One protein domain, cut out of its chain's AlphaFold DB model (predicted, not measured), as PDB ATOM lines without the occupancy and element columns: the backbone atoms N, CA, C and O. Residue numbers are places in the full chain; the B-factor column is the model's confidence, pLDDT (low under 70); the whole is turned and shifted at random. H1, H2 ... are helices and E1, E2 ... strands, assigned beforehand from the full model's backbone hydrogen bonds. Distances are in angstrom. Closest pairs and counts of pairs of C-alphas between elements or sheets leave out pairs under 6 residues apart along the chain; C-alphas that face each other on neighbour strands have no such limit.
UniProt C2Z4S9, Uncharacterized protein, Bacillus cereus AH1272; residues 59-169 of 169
ATOM      1  N   SER A  59     -43.751  -3.009  -1.560       82.31
ATOM      2  CA  SER A  59     -42.355  -2.591  -1.550       82.31
ATOM      3  C   SER A  59     -42.175  -1.374  -0.652       82.31
ATOM      4  O   SER A  59     -43.055  -0.512  -0.575       82.31
ATOM      5  N   LEU A  60     -41.023  -1.322   0.015       85.62
ATOM      6  CA  LEU A  60     -40.598  -0.241   0.893       85.62
ATOM      7  C   LEU A  60     -39.432   0.496   0.245       85.62
ATOM      8  O   LEU A  60     -38.449  -0.129  -0.148       85.62
ATOM      9  N   HIS A  61     -39.521   1.819   0.156       85.56
ATOM     10  CA  HIS A  61     -38.468   2.636  -0.439       85.56
ATOM     11  C   HIS A  61     -38.158   3.869   0.404       85.56
ATOM     12  O   HIS A  61     -39.046   4.477   0.994       85.56
ATOM     13  N   LEU A  62     -36.892   4.280   0.382       89.19
ATOM     14  CA  LEU A  62     -36.440   5.571   0.891       89.19
ATOM     15  C   LEU A  62     -35.943   6.439  -0.262       89.19
ATOM     16  O   LEU A  62     -35.465   5.935  -1.284       89.19
ATOM     17  N   SER A  63     -36.041   7.757  -0.087       88.12
ATOM     18  CA  SER A  63     -35.344   8.704  -0.957       88.12
ATOM     19  C   SER A  63     -33.829   8.505  -0.844       88.12
ATOM     20  O   SER A  63     -33.341   7.921   0.120       88.12
ATOM     21  N   GLU A  64     -33.065   8.991  -1.824       86.75
ATOM     22  CA  GLU A  64     -31.603   8.856  -1.805       86.75
ATOM     23  C   GLU A  64     -30.976   9.440  -0.531       86.75
ATOM     24  O   GLU A  64     -30.110   8.805   0.060       86.75
ATOM     25  N   GLU A  65     -31.473  10.593  -0.079       88.31
ATOM     26  CA  GLU A  65     -31.046  11.259   1.154       88.31
ATOM     27  C   GLU A  65     -31.243  10.365   2.387       88.31
ATOM     28  O   GLU A  65     -30.273  10.045   3.074       88.31
ATOM     29  N   TYR A  66     -32.473   9.895   2.627       90.44
ATOM     30  CA  TYR A  66     -32.783   9.063   3.794       90.44
ATOM     31  C   TYR A  66     -32.173   7.671   3.708       90.44
ATOM     32  O   TYR A  66     -31.815   7.093   4.725       90.44
ATOM     33  N   ARG A  67     -32.009   7.130   2.499       89.56
ATOM     34  CA  ARG A  67     -31.299   5.872   2.287       89.56
ATOM     35  C   ARG A  67     -29.848   5.981   2.742       89.56
ATOM     36  O   ARG A  67     -29.353   5.079   3.409       89.56
ATOM     37  N   THR A  68     -29.156   7.042   2.330       88.69
ATOM     38  CA  THR A  68     -27.759   7.256   2.716       88.69
ATOM     39  C   THR A  68     -27.636   7.442   4.221       88.69
ATOM     40  O   THR A  68     -26.768   6.813   4.818       88.69
ATOM     41  N   ASP A  69     -28.515   8.238   4.829       90.06
ATOM     42  CA  ASP A  69     -28.533   8.432   6.279       90.06
ATOM     43  C   ASP A  69     -28.794   7.117   7.040       90.06
ATOM     44  O   ASP A  69     -27.999   6.735   7.895       90.06
ATOM     45  N   PHE A  70     -29.821   6.357   6.645       89.62
ATOM     46  CA  PHE A  70     -30.149   5.050   7.226       89.62
ATOM     47  C   PHE A  70     -28.956   4.086   7.200       89.62
ATOM     48  O   PHE A  70     -28.629   3.459   8.202       89.62
ATOM     49  N   LEU A  71     -28.274   3.974   6.054       86.94
ATOM     50  CA  LEU A  71     -27.130   3.070   5.903       86.94
ATOM     51  C   LEU A  71     -25.907   3.498   6.721       86.94
ATOM     52  O   LEU A  71     -25.105   2.637   7.077       86.94
ATOM     53  N   ILE A  72     -25.739   4.797   6.984       87.12
ATOM     54  CA  ILE A  72     -24.650   5.307   7.824       87.12
ATOM     55  C   ILE A  72     -24.949   5.010   9.292       87.12
ATOM     56  O   ILE A  72     -24.108   4.431   9.972       87.12
ATOM     57  N   ASN A  73     -26.142   5.364   9.768       83.81
ATOM     58  CA  ASN A  73     -26.443   5.311  11.195       83.81
ATOM     59  C   ASN A  73     -26.767   3.888  11.682       83.81
ATOM     60  O   ASN A  73     -26.200   3.438  12.671       83.81
ATOM     61  N   GLU A  74     -27.599   3.124  10.968       78.56
ATOM     62  CA  GLU A  74     -28.057   1.811  11.462       78.56
ATOM     63  C   GLU A  74     -27.007   0.702  11.305       78.56
ATOM     64  O   GLU A  74     -26.952  -0.253  12.089       78.56
ATOM     65  N   ARG A  75     -26.143   0.808  10.286       73.12
ATOM     66  CA  ARG A  75     -25.109  -0.203  10.027       73.12
ATOM     67  C   ARG A  75     -23.984  -0.146  11.053       73.12
ATOM     68  O   ARG A  75     -23.433  -1.189  11.389       73.12
ATOM     69  N   GLU A  76     -23.646   1.043  11.547       65.69
ATOM     70  CA  GLU A  76     -22.602   1.210  12.564       65.69
ATOM     71  C   GLU A  76     -23.021   0.654  13.936       65.69
ATOM     72  O   GLU A  76     -22.158   0.280  14.730       65.69
ATOM     73  N   GLU A  77     -24.326   0.524  14.198       63.38
ATOM     74  CA  GLU A  77     -24.858   0.012  15.467       63.38
ATOM     75  C   GLU A  77     -25.022  -1.520  15.522       63.38
ATOM     76  O   GLU A  77     -25.266  -2.075  16.598       63.38
ATOM     77  N   ASN A  78     -24.871  -2.233  14.397       64.56
ATOM     78  CA  ASN A  78     -25.088  -3.682  14.326       64.56
ATOM     79  C   ASN A  78     -23.811  -4.454  13.948       64.56
ATOM     80  O   ASN A  78     -23.326  -4.381  12.824       64.56
ATOM     81  N   ASP A  79     -23.328  -5.306  14.860       65.44
ATOM     82  CA  ASP A  79     -22.146  -6.174  14.666       65.44
ATOM     83  C   ASP A  79     -22.391  -7.392  13.739       65.44
ATOM     84  O   ASP A  79     -21.554  -8.294  13.636       65.44
ATOM     85  N   PHE A  80     -23.551  -7.476  13.086       68.38
ATOM     86  CA  PHE A  80     -23.939  -8.597  12.229       68.38
ATOM     87  C   PHE A  80     -24.653  -8.117  10.963       68.38
ATOM     88  O   PHE A  80     -25.345  -7.103  10.967       68.38
ATOM     89  N   GLU A  81     -24.487  -8.861   9.868       67.38
ATOM     90  CA  GLU A  81     -25.121  -8.545   8.587       67.38
ATOM     91  C   GLU A  81     -26.627  -8.832   8.639       67.38
ATOM     92  O   GLU A  81     -27.070  -9.960   8.869       67.38
ATOM     93  N   VAL A  82     -27.418  -7.784   8.420       76.31
ATOM     94  CA  VAL A  82     -28.882  -7.823   8.389       76.31
ATOM     95  C   VAL A  82     -29.322  -7.606   6.953       76.31
ATOM     96  O   VAL A  82     -28.919  -6.637   6.312       76.31
ATOM     97  N   SER A  83     -30.205  -8.468   6.458       76.62
ATOM     98  CA  SER A  83     -30.645  -8.442   5.053       76.62
ATOM     99  C   SER A  83     -31.373  -7.172   4.614       76.62
ATOM    100  O   SER A  83     -31.495  -6.928   3.414       76.62
ATOM    101  N   ILE A  84     -31.849  -6.346   5.554       80.50
ATOM    102  CA  ILE A  84     -32.405  -5.036   5.211       80.50
ATOM    103  C   ILE A  84     -31.340  -4.132   4.582       80.50
ATOM    104  O   ILE A  84     -31.661  -3.400   3.655       80.50
ATOM    105  N   TYR A  85     -30.076  -4.213   5.010       80.62
ATOM    106  CA  TYR A  85     -29.010  -3.400   4.426       80.62
ATOM    107  C   TYR A  85     -28.786  -3.794   2.975       80.62
ATOM    108  O   TYR A  85     -28.801  -2.921   2.119       80.62
ATOM    109  N   ASP A  86     -28.729  -5.091   2.673       75.62
ATOM    110  CA  ASP A  86     -28.636  -5.576   1.293       75.62
ATOM    111  C   ASP A  86     -29.831  -5.108   0.454       75.62
ATOM    112  O   ASP A  86     -29.671  -4.696  -0.695       75.62
ATOM    113  N   PHE A  87     -31.038  -5.133   1.026       75.62
ATOM    114  CA  PHE A  87     -32.247  -4.666   0.350       75.62
ATOM    115  C   PHE A  87     -32.165  -3.169   0.015       75.62
ATOM    116  O   PHE A  87     -32.447  -2.769  -1.114       75.62
ATOM    117  N   ILE A  88     -31.701  -2.353   0.961       80.19
ATOM    118  CA  ILE A  88     -31.576  -0.901   0.817       80.19
ATOM    119  C   ILE A  88     -30.391  -0.507  -0.086       80.19
ATOM    120  O   ILE A  88     -30.522   0.396  -0.914       80.19
ATOM    121  N   GLU A  89     -29.256  -1.204   0.018       74.56
ATOM    122  CA  GLU A  89     -28.033  -0.994  -0.771       74.56
ATOM    123  C   GLU A  89     -28.152  -1.471  -2.207       74.56
ATOM    124  O   GLU A  89     -27.597  -0.839  -3.108       74.56
ATOM    125  N   SER A  90     -28.885  -2.568  -2.433       64.25
ATOM    126  CA  SER A  90     -29.062  -3.140  -3.769       64.25
ATOM    127  C   SER A  90     -29.732  -2.178  -4.739       64.25
ATOM    128  O   SER A  90     -29.727  -2.473  -5.936       64.25
ATOM    129  N   ALA A  91     -30.248  -1.040  -4.232       58.19
ATOM    130  CA  ALA A  91     -30.713   0.119  -4.976       58.19
ATOM    131  C   ALA A  91     -31.334  -0.328  -6.288       58.19
ATOM    132  O   ALA A  91     -30.825   0.037  -7.344       58.19
ATOM    133  N   LEU A  92     -32.330  -1.217  -6.246       45.78
ATOM    134  CA  LEU A  92     -32.748  -1.828  -7.494       45.78
ATOM    135  C   LEU A  92     -33.346  -0.741  -8.394       45.78
ATOM    136  O   LEU A  92     -34.324  -0.093  -8.014       45.78
ATOM    137  N   PRO A  93     -32.799  -0.545  -9.605       54.94
ATOM    138  CA  PRO A  93     -33.546   0.065 -10.677       54.94
ATOM    139  C   PRO A  93     -34.402  -1.058 -11.264       54.94
ATOM    140  O   PRO A  93     -33.914  -1.823 -12.092       54.94
ATOM    141  N   ALA A  94     -35.642  -1.239 -10.812       40.44
ATOM    142  CA  ALA A  94     -36.510  -2.247 -11.421       40.44
ATOM    143  C   ALA A  94     -37.999  -1.902 -11.265       40.44
ATOM    144  O   ALA A  94     -38.564  -2.037 -10.189       40.44
ATOM    145  N   ASP A  95     -38.594  -1.458 -12.375       43.22
ATOM    146  CA  ASP A  95     -40.029  -1.468 -12.697       43.22
ATOM    147  C   ASP A  95     -41.028  -0.726 -11.786       43.22
ATOM    148  O   ASP A  95     -42.213  -1.044 -11.782       43.22
ATOM    149  N   VAL A  96     -40.628   0.392 -11.169       48.56
ATOM    150  CA  VAL A  96     -41.590   1.347 -10.560       48.56
ATOM    151  C   VAL A  96     -42.543   1.974 -11.605       48.56
ATOM    152  O   VAL A  96     -43.488   2.672 -11.254       48.56
ATOM    153  N   GLU A  97     -42.347   1.734 -12.908       48.34
ATOM    154  CA  GLU A  97     -43.220   2.280 -13.959       48.34
ATOM    155  C   GLU A  97     -44.674   1.766 -13.893       48.34
ATOM    156  O   GLU A  97     -45.554   2.423 -14.449       48.34
ATOM    157  N   ASN A  98     -44.952   0.650 -13.202       53.47
ATOM    158  CA  ASN A  98     -46.310   0.097 -13.061       53.47
ATOM    159  C   ASN A  98     -46.825  -0.003 -11.615       53.47
ATOM    160  O   ASN A  98     -47.970  -0.420 -11.421       53.47
ATOM    161  N   ASP A  99     -46.024   0.373 -10.620       68.44
ATOM    162  CA  ASP A  99     -46.405   0.208  -9.219       68.44
ATOM    163  C   ASP A  99     -47.300   1.362  -8.745       68.44
ATOM    164  O   ASP A  99     -47.043   2.546  -8.985       68.44
ATOM    165  N   GLU A 100     -48.385   1.020  -8.049       83.00
ATOM    166  CA  GLU A 100     -49.294   2.004  -7.462       83.00
ATOM    167  C   GLU A 100     -48.677   2.560  -6.172       83.00
ATOM    168  O   GLU A 100     -48.482   1.821  -5.202       83.00
ATOM    169  N   ILE A 101     -48.407   3.872  -6.146       87.62
ATOM    170  CA  ILE A 101     -48.043   4.578  -4.913       87.62
ATOM    171  C   ILE A 101     -49.230   4.539  -3.956       87.62
ATOM    172  O   ILE A 101     -50.306   5.051  -4.260       87.62
ATOM    173  N   VAL A 102     -49.004   3.962  -2.779       91.44
ATOM    174  CA  VAL A 102     -50.029   3.798  -1.743       91.44
ATOM    175  C   VAL A 102     -49.977   4.933  -0.719       91.44
ATOM    176  O   VAL A 102     -50.996   5.287  -0.128       91.44
ATOM    177  N   GLY A 103     -48.791   5.499  -0.503       92.50
ATOM    178  CA  GLY A 103     -48.528   6.549   0.476       92.50
ATOM    179  C   GLY A 103     -47.198   6.315   1.182       92.50
ATOM    180  O   GLY A 103     -46.356   5.555   0.704       92.50
ATOM    181  N   PHE A 104     -47.025   6.963   2.325       92.31
ATOM    182  CA  PHE A 104     -45.848   6.856   3.175       92.31
ATOM    183  C   PHE A 104     -46.252   6.370   4.566       92.31
ATOM    184  O   PHE A 104     -47.250   6.843   5.115       92.31
ATOM    185  N   ASP A 105     -45.465   5.464   5.137       92.81
ATOM    186  CA  ASP A 105     -45.442   5.250   6.585       92.81
ATOM    187  C   ASP A 105     -44.199   5.937   7.162       92.81
ATOM    188  O   ASP A 105     -43.184   6.093   6.476       92.81
ATOM    189  N   ILE A 106     -44.287   6.379   8.412       93.44
ATOM    190  CA  ILE A 106     -43.142   6.919   9.141       93.44
ATOM    191  C   ILE A 106     -42.663   5.802  10.048       93.44
ATOM    192  O   ILE A 106     -43.386   5.391  10.956       93.44
ATOM    193  N   CYS A 107     -41.477   5.268   9.775       93.38
ATOM    194  CA  CYS A 107     -40.975   4.134  10.538       93.38
ATOM    195  C   CYS A 107     -39.589   4.397  11.090       93.38
ATOM    196  O   CYS A 107     -38.684   4.801  10.353       93.38
ATOM    197  N   GLY A 108     -39.441   4.092  12.374       91.44
ATOM    198  CA  GLY A 108     -38.159   3.901  13.016       91.44
ATOM    199  C   GLY A 108     -37.665   2.480  12.792       91.44
ATOM    200  O   GLY A 108     -38.461   1.550  12.632       91.44
ATOM    201  N   PHE A 109     -36.355   2.294  12.791       87.19
ATOM    202  CA  PHE A 109     -35.742   0.974  12.754       87.19
ATOM    203  C   PHE A 109     -34.755   0.873  13.907       87.19
ATOM    204  O   PHE A 109     -33.990   1.792  14.140       87.19
ATOM    205  N   SER A 110     -34.833  -0.204  14.681       83.94
ATOM    206  CA  SER A 110     -33.833  -0.519  15.703       83.94
ATOM    207  C   SER A 110     -33.988  -1.977  16.116       83.94
ATOM    208  O   SER A 110     -35.082  -2.549  16.050       83.94
ATOM    209  N   ASN A 111     -32.893  -2.613  16.539       79.19
ATOM    210  CA  ASN A 111     -32.865  -4.028  16.926       79.19
ATOM    211  C   ASN A 111     -33.446  -4.972  15.854       79.19
ATOM    212  O   ASN A 111     -34.059  -5.990  16.180       79.19
ATOM    213  N   ASN A 112     -33.234  -4.659  14.571       78.06
ATOM    214  CA  ASN A 112     -33.714  -5.448  13.427       78.06
ATOM    215  C   ASN A 112     -35.234  -5.518  13.289       78.06
ATOM    216  O   ASN A 112     -35.769  -6.479  12.728       78.06
ATOM    217  N   ASN A 113     -35.929  -4.519  13.821       82.75
ATOM    218  CA  ASN A 113     -37.370  -4.428  13.750       82.75
ATOM    219  C   ASN A 113     -37.810  -2.998  13.437       82.75
ATOM    220  O   ASN A 113     -37.100  -2.035  13.723       82.75
ATOM    221  N   PHE A 114     -39.002  -2.884  12.862       86.88
ATOM    222  CA  PHE A 114     -39.624  -1.603  12.571       86.88
ATOM    223  C   PHE A 114     -40.534  -1.160  13.717       86.88
ATOM    224  O   PHE A 114     -41.337  -1.944  14.228       86.88
ATOM    225  N   TYR A 115     -40.448   0.124  14.045       87.69
ATOM    226  CA  TYR A 115     -41.452   0.876  14.786       87.69
ATOM    227  C   TYR A 115     -42.279   1.630  13.755       87.69
ATOM    228  O   TYR A 115     -41.713   2.352  12.944       87.69
ATOM    229  N   SER A 116     -43.597   1.441  13.739       84.88
ATOM    230  CA  SER A 116     -44.485   2.156  12.814       84.88
ATOM    231  C   SER A 116     -45.215   3.252  13.572       84.88
ATOM    232  O   SER A 116     -45.798   3.006  14.631       84.88
ATOM    233  N   PHE A 117     -45.219   4.448  12.993       82.75
ATOM    234  CA  PHE A 117     -45.894   5.628  13.519       82.75
ATOM    235  C   PHE A 117     -47.377   5.365  13.784       82.75
ATOM    236  O   PHE A 117     -47.900   5.713  14.842       82.75
ATOM    237  N   ILE A 118     -48.026   4.644  12.867       79.31
ATOM    238  CA  ILE A 118     -49.432   4.253  12.987       79.31
ATOM    239  C   ILE A 118     -49.620   3.225  14.106       79.31
ATOM    240  O   ILE A 118     -50.571   3.309  14.885       79.31
ATOM    241  N   HIS A 119     -48.727   2.234  14.192       75.94
ATOM    242  CA  HIS A 119     -48.824   1.176  15.201       75.94
ATOM    243  C   HIS A 119     -48.698   1.724  16.627       75.94
ATOM    244  O   HIS A 119     -49.387   1.251  17.533       75.94
ATOM    245  N   ASN A 120     -47.863   2.749  16.797       75.81
ATOM    246  CA  ASN A 120     -47.616   3.409  18.073       75.81
ATOM    247  C   ASN A 120     -48.630   4.524  18.399       75.81
ATOM    248  O   ASN A 120     -48.529   5.148  19.449       75.81
ATOM    249  N   ASN A 121     -49.657   4.725  17.563       79.38
ATOM    250  CA  ASN A 121     -50.685   5.767  17.697       79.38
ATOM    251  C   ASN A 121     -50.157   7.213  17.654       79.38
ATOM    252  O   ASN A 121     -50.849   8.135  18.084       79.38
ATOM    253  N   LEU A 122     -48.969   7.430  17.087       81.12
ATOM    254  CA  LEU A 122     -48.331   8.750  17.017       81.12
ATOM    255  C   LEU A 122     -49.065   9.709  16.062       81.12
ATOM    256  O   LEU A 122     -48.876  10.924  16.095       81.12
ATOM    257  N   GLN A 123     -49.960   9.182  15.221       79.75
ATOM    258  CA  GLN A 123     -50.789   9.981  14.324       79.75
ATOM    259  C   GLN A 123     -51.820  10.861  15.029       79.75
ATOM    260  O   GLN A 123     -52.345  11.769  14.387       79.75
ATOM    261  N   GLU A 124     -52.162  10.599  16.294       75.50
ATOM    262  CA  GLU A 124     -53.155  11.410  17.014       75.50
ATOM    263  C   GLU A 124     -52.678  12.855  17.215       75.50
ATOM    264  O   GLU A 124     -53.482  13.787  17.145       75.50
ATOM    265  N   ASP A 125     -51.365  13.039  17.356       70.94
ATOM    266  CA  ASP A 125     -50.725  14.347  17.494       70.94
ATOM    267  C   ASP A 125     -50.510  15.030  16.133       70.94
ATOM    268  O   ASP A 125     -50.360  16.254  16.032       70.94
ATOM    269  N   PHE A 126     -50.582  14.262  15.042       72.88
ATOM    270  CA  PHE A 126     -50.463  14.777  13.689       72.88
ATOM    271  C   PHE A 126     -51.817  15.252  13.156       72.88
ATOM    272  O   PHE A 126     -52.623  14.499  12.618       72.88
ATOM    273  N   GLY A 127     -52.060  16.562  13.234       69.94
ATOM    274  CA  GLY A 127     -53.319  17.200  12.823       69.94
ATOM    275  C   GLY A 127     -53.676  17.148  11.324       69.94
ATOM    276  O   GLY A 127     -54.542  17.912  10.888       69.94
ATOM    277  N   LYS A 128     -53.028  16.303  10.509       77.69
ATOM    278  CA  LYS A 128     -53.372  16.099   9.092       77.69
ATOM    279  C   LYS A 128     -54.075  14.766   8.877       77.69
ATOM    280  O   LYS A 128     -53.901  13.793   9.597       77.69
ATOM    281  N   LYS A 129     -54.893  14.734   7.827       80.62
ATOM    282  CA  LYS A 129     -55.674  13.559   7.462       80.62
ATOM    283  C   LYS A 129     -54.779  12.507   6.795       80.62
ATOM    284  O   LYS A 129     -54.149  12.804   5.785       80.62
ATOM    285  N   LEU A 130     -54.802  11.290   7.334       89.75
ATOM    286  CA  LEU A 130     -54.263  10.088   6.697       89.75
ATOM    287  C   LEU A 130     -55.234   9.546   5.638       89.75
ATOM    288  O   LEU A 130     -56.438   9.835   5.665       89.75
ATOM    289  N   ASN A 131     -54.723   8.746   4.708       90.00
ATOM    290  CA  ASN A 131     -55.540   8.136   3.665       90.00
ATOM    291  C   ASN A 131     -56.339   6.924   4.165       90.00
ATOM    292  O   ASN A 131     -56.330   6.590   5.348       90.00
ATOM    293  N   GLU A 132     -57.083   6.270   3.271       89.44
ATOM    294  CA  GLU A 132     -57.968   5.148   3.636       89.44
ATOM    295  C   GLU A 132     -57.213   3.928   4.188       89.44
ATOM    296  O   GLU A 132     -57.809   3.083   4.854       89.44
ATOM    297  N   LEU A 133     -55.901   3.862   3.954       88.69
ATOM    298  CA  LEU A 133     -54.996   2.838   4.469       88.69
ATOM    299  C   LEU A 133     -54.205   3.326   5.689       88.69
ATOM    300  O   LEU A 133     -53.293   2.644   6.142       88.69
ATOM    301  N   SER A 134     -54.587   4.478   6.249       89.00
ATOM    302  CA  SER A 134     -53.910   5.159   7.358       89.00
ATOM    303  C   SER A 134     -52.480   5.608   7.040       89.00
ATOM    304  O   SER A 134     -51.716   5.864   7.956       89.00
ATOM    305  N   LEU A 135     -52.121   5.763   5.764       91.38
ATOM    306  CA  LEU A 135     -50.808   6.263   5.352       91.38
ATOM    307  C   LEU A 135     -50.832   7.778   5.114       91.38
ATOM    308  O   LEU A 135     -51.883   8.388   4.893       91.38
ATOM    309  N   VAL A 136     -49.650   8.387   5.118       92.50
ATOM    310  CA  VAL A 136     -49.444   9.789   4.747       92.50
ATOM    311  C   VAL A 136     -49.420   9.899   3.222       92.50
ATOM    312  O   VAL A 136     -48.634   9.227   2.564       92.50
ATOM    313  N   ASP A 137     -50.258  10.751   2.628       90.50
ATOM    314  CA  ASP A 137     -50.365  10.837   1.158       90.50
ATOM    315  C   ASP A 137     -49.191  11.564   0.492       90.50
ATOM    316  O   ASP A 137     -48.818  11.267  -0.644       90.50
ATOM    317  N   LYS A 138     -48.634  12.579   1.161       90.75
ATOM    318  CA  LYS A 138     -47.656  13.494   0.565       90.75
ATOM    319  C   LYS A 138     -46.307  13.364   1.240       90.75
ATOM    320  O   LYS A 138     -46.205  13.481   2.456       90.75
ATOM    321  N   TYR A 139     -45.259  13.289   0.428       91.12
ATOM    322  CA  TYR A 139     -43.882  13.256   0.912       91.12
ATOM    323  C   TYR A 139     -43.519  14.462   1.797       91.12
ATOM    324  O   TYR A 139     -42.859  14.309   2.815       91.12
ATOM    325  N   GLU A 140     -43.995  15.666   1.461       91.88
ATOM    326  CA  GLU A 140     -43.761  16.862   2.289       91.88
ATOM    327  C   GLU A 140     -44.426  16.771   3.666       91.88
ATOM    328  O   GLU A 140     -43.874  17.240   4.658       91.88
ATOM    329  N   ASP A 141     -45.597  16.135   3.740       92.69
ATOM    330  CA  ASP A 141     -46.279  15.903   5.009       92.69
ATOM    331  C   ASP A 141     -45.520  14.849   5.830       92.69
ATOM    332  O   ASP A 141     -45.377  15.018   7.036       92.69
ATOM    333  N   ALA A 142     -44.968  13.827   5.169       92.81
ATOM    334  CA  ALA A 142     -44.149  12.792   5.795       92.81
ATOM    335  C   ALA A 142     -42.854  13.364   6.401       92.81
ATOM    336  O   ALA A 142     -42.539  13.094   7.556       92.81
ATOM    337  N   LYS A 143     -42.150  14.235   5.666       93.19
ATOM    338  CA  LYS A 143     -40.978  14.958   6.189       93.19
ATOM    339  C   LYS A 143     -41.326  15.864   7.366       93.19
ATOM    340  O   LYS A 143     -40.558  15.962   8.314       93.19
ATOM    341  N   GLN A 144     -42.486  16.522   7.317       92.88
ATOM    342  CA  GLN A 144     -42.923  17.354   8.433       92.88
ATOM    343  C   GLN A 144     -43.122  16.530   9.711       92.88
ATOM    344  O   GLN A 144     -42.762  17.017  10.773       92.88
ATOM    345  N   ILE A 145     -43.661  15.308   9.626       92.00
ATOM    346  CA  ILE A 145     -43.796  14.431  10.802       92.00
ATOM    347  C   ILE A 145     -42.429  14.139  11.419       92.00
ATOM    348  O   ILE A 145     -42.290  14.249  12.631       92.00
ATOM    349  N   ILE A 146     -41.427  13.817  10.598       93.12
ATOM    350  CA  ILE A 146     -40.066  13.537  11.080       93.12
ATOM    351  C   ILE A 146     -39.512  14.742  11.837       93.12
ATOM    352  O   ILE A 146     -39.068  14.590  12.963       93.12
ATOM    353  N   HIS A 147     -39.653  15.953  11.289       93.19
ATOM    354  CA  HIS A 147     -39.233  17.166  11.996       93.19
ATOM    355  C   HIS A 147     -39.958  17.370  13.332       93.19
ATOM    356  O   HIS A 147     -39.331  17.781  14.300       93.19
ATOM    357  N   LEU A 148     -41.257  17.067  13.410       92.94
ATOM    358  CA  LEU A 148     -42.005  17.158  14.669       92.94
ATOM    359  C   LEU A 148     -41.524  16.132  15.706       92.94
ATOM    360  O   LEU A 148     -41.534  16.434  16.897       92.94
ATOM    361  N   ILE A 149     -41.113  14.939  15.269       91.94
ATOM    362  CA  ILE A 149     -40.498  13.931  16.142       91.94
ATOM    363  C   ILE A 149     -39.123  14.419  16.619       91.94
ATOM    364  O   ILE A 149     -38.864  14.427  17.820       91.94
ATOM    365  N   ASP A 150     -38.277  14.897  15.703       91.25
ATOM    366  CA  ASP A 150     -36.924  15.384  16.008       91.25
ATOM    367  C   ASP A 150     -36.934  16.584  16.973       91.25
ATOM    368  O   ASP A 150     -36.084  16.688  17.861       91.25
ATOM    369  N   ASP A 151     -37.914  17.482  16.828       92.94
ATOM    370  CA  ASP A 151     -38.108  18.646  17.701       92.94
ATOM    371  C   ASP A 151     -38.781  18.283  19.045       92.94
ATOM    372  O   ASP A 151     -38.924  19.139  19.926       92.94
ATOM    373  N   GLY A 152     -39.187  17.020  19.230       89.94
ATOM    374  CA  GLY A 152     -39.866  16.525  20.430       89.94
ATOM    375  C   GLY A 152     -41.308  17.021  20.585       89.94
ATOM    376  O   GLY A 152     -41.857  16.972  21.686       89.94
ATOM    377  N   GLU A 153     -41.923  17.522  19.508       90.69
ATOM    378  CA  GLU A 153     -43.347  17.879  19.484       90.69
ATOM    379  C   GLU A 153     -44.244  16.632  19.436       90.69
ATOM    380  O   GLU A 153     -45.352  16.661  19.973       90.69
ATOM    381  N   ILE A 154     -43.758  15.542  18.830       89.75
ATOM    382  CA  ILE A 154     -44.353  14.202  18.903       89.75
ATOM    383  C   ILE A 154     -43.436  13.327  19.759       89.75
ATOM    384  O   ILE A 154     -42.276  13.110  19.412       89.75
ATOM    385  N   GLU A 155     -43.953  12.817  20.877       88.62
ATOM    386  CA  GLU A 155     -43.207  11.911  21.755       88.62
ATOM    387  C   GLU A 155     -43.139  10.518  21.113       88.62
ATOM    388  O   GLU A 155     -44.113   9.767  21.120       88.62
ATOM    389  N   ALA A 156     -41.985  10.184  20.539       89.44
ATOM    390  CA  ALA A 156     -41.713   8.900  19.902       89.44
ATOM    391  C   ALA A 156     -40.500   8.212  20.546       89.44
ATOM    392  O   ALA A 156     -39.770   8.804  21.341       89.44
ATOM    393  N   GLU A 157     -40.275   6.946  20.201       87.69
ATOM    394  CA  GLU A 157     -39.069   6.229  20.597       87.69
ATOM    395  C   GLU A 157     -37.794   6.941  20.112       87.69
ATOM    396  O   GLU A 157     -37.761   7.478  19.002       87.69
ATOM    397  N   GLU A 158     -36.736   6.893  20.933       88.00
ATOM    398  CA  GLU A 158     -35.397   7.434  20.641       88.00
ATOM    399  C   GLU A 158     -34.670   6.578  19.583       88.00
ATOM    400  O   GLU A 158     -33.688   5.893  19.864       88.00
ATOM    401  N   VAL A 159     -35.201   6.584  18.362       89.69
ATOM    402  CA  VAL A 159     -34.659   5.940  17.159       89.69
ATOM    403  C   VAL A 159     -34.726   6.922  15.994       89.69
ATOM    404  O   VAL A 159     -35.446   7.919  16.057       89.69
ATOM    405  N   LEU A 160     -34.007   6.643  14.910       91.00
ATOM    406  CA  LEU A 160     -34.115   7.454  13.700       91.00
ATOM    407  C   LEU A 160     -35.382   7.085  12.929       91.00
ATOM    408  O   LEU A 160     -35.603   5.918  12.597       91.00
ATOM    409  N   TRP A 161     -36.213   8.087  12.646       93.75
ATOM    410  CA  TRP A 161     -37.481   7.930  11.937       93.75
ATOM    411  C   TRP A 161     -37.356   8.363  10.480       93.75
ATOM    412  O   TRP A 161     -36.844   9.437  10.171       93.75
ATOM    413  N   TYR A 162     -37.888   7.544   9.571       94.12
ATOM    414  CA  TYR A 162     -37.760   7.762   8.132       94.12
ATOM    415  C   TYR A 162     -39.107   7.682   7.403       94.12
ATOM    416  O   TYR A 162     -39.996   6.946   7.841       94.12
ATOM    417  N   PRO A 163     -39.277   8.388   6.265       94.12
ATOM    418  CA  PRO A 163     -40.521   8.389   5.510       94.12
ATOM    419  C   PRO A 163     -40.465   7.303   4.435       94.12
ATOM    420  O   PRO A 163     -40.044   7.539   3.298       94.12
ATOM    421  N   TRP A 164     -40.886   6.100   4.803       92.62
ATOM    422  CA  TRP A 164     -40.887   4.937   3.928       92.62
ATOM    423  C   TRP A 164     -42.026   5.033   2.917       92.62
ATOM    424  O   TRP A 164     -43.203   4.975   3.270       92.62
ATOM    425  N   LEU A 165     -41.676   5.160   1.640       91.25
ATOM    426  CA  LEU A 165     -42.617   5.064   0.532       91.25
ATOM    427  C   LEU A 165     -43.114   3.624   0.405       91.25
ATOM    428  O   LEU A 165     -42.315   2.691   0.305       91.25
ATOM    429  N   ILE A 166     -44.434   3.473   0.352       90.44
ATOM    430  CA  ILE A 166     -45.127   2.199   0.211       90.44
ATOM    431  C   ILE A 166     -45.682   2.081  -1.208       90.44
ATOM    432  O   ILE A 166     -46.495   2.905  -1.643       90.44
ATOM    433  N   LEU A 167     -45.274   1.029  -1.913       87.38
ATOM    434  CA  LEU A 167     -45.754   0.687  -3.253       87.38
ATOM    435  C   LEU A 167     -46.459  -0.673  -3.234       87.38
ATOM    436  O   LEU A 167     -46.036  -1.568  -2.503       87.38
ATOM    437  N   LYS A 168     -47.509  -0.861  -4.039       85.50
ATOM    438  CA  LYS A 168     -48.072  -2.202  -4.294       85.50
ATOM    439  C   LYS A 168     -47.313  -2.900  -5.418       85.50
ATOM    440  O   LYS A 168     -47.120  -2.291  -6.464       85.50
ATOM    441  N   CYS A 169     -46.994  -4.180  -5.204       77.81
ATOM    442  CA  CYS A 169     -46.312  -5.061  -6.157       77.81
ATOM    443  C   CYS A 169     -47.254  -6.044  -6.872       77.81
ATOM    444  O   CYS A 169     -47.899  -6.891  -6.209       77.81
TER     445      CYS A 169
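Overview. This is residues 59 to 169 of the 169 residues of an uncharacterized protein of Bacillus cereus AH1272 (UniProt C2Z4S9). A strongly twisted, curled sheet of four strands makes the core, with H3 packed along its inner strands E4 and E2, and a helical hairpin of H1 and H2 packed on another part of it, apart from H3. The longest axis runs from this hairpin to a long loop, residues 117 to 138. The printed part has 111 residues, with three named helices and four named strands in the order E1 H1 H2 E2 E3 H3 E4. The sheet, in the order E1 E4 E2 E3, is antiparallel throughout and the class is mixed, helices and strands. The whole is compact, with a radius of gyration of the C-alphas of 14.1 A and spans of 37 by 35 by 21 A.

Arrangement. E1, residues 59 to 61, is an edge strand, antiparallel to E4, residues 161 to 168; N 59 and O 167 are 2.9 A apart, within hydrogen-bond range. H1, residues 64 to 76, is on the sheet at a height of 9.7 A, over E4 and E2, residues 100 to 110. It runs slantwise to the strands, at 58 degrees to E4 on the local plane, only just short of across. H1 touches H2, residues 83 to 89, as a hairpin, opposite ways at a steep tilt of 40 degrees; their closest C-alphas, of Leu 71 and Tyr 85, are 6.9 A apart. H2 only grazes the sheet, with its residues 84 to 88. E2 bends by 62 degrees at residue 103. It is antiparallel to E4, with N 164 and O 105 2.8 A apart, and forms a hairpin with the edge strand E3, residues 113 to 116, where N 115 and O 108 are 2.8 A apart. H3, residues 139 to 150, is on the sheet at a height of 8.8 A, along the strands at 16 degrees to E4 on the local plane; the C-alphas of Ala 142 and Pro 163 are the closest, 5.7 A apart. These make two layers, a helix on one face of a sheet. E3, H3 and E4 form a split strand-helix-strand unit, two strands running the same way with E2 between them, its crossover right-handed. Every O i to N i+4 pair is within range in H2 and H3, and 7 of 9 are in H1.

Along the chain. E1 begins at C-alpha 59, (-42.355, -2.591, -1.550). H1 is 18.6 A long, H2 9.8 A, E2 28.0 A, E3 9.7 A and H3 16.8 A. E4 is 21.9 A long and ends at C-alpha 168, (-48.072, -2.202, -4.294).

Size, cuts and confidence. The C-alphas of Asp 79 and Lys 129 are the two farthest apart, 39.6 A. The printed part has no cut; the link from E3 to H3 is long, 22 residues. pLDDT is under 70 at residues 76 to 81, 90 to 99 and 127.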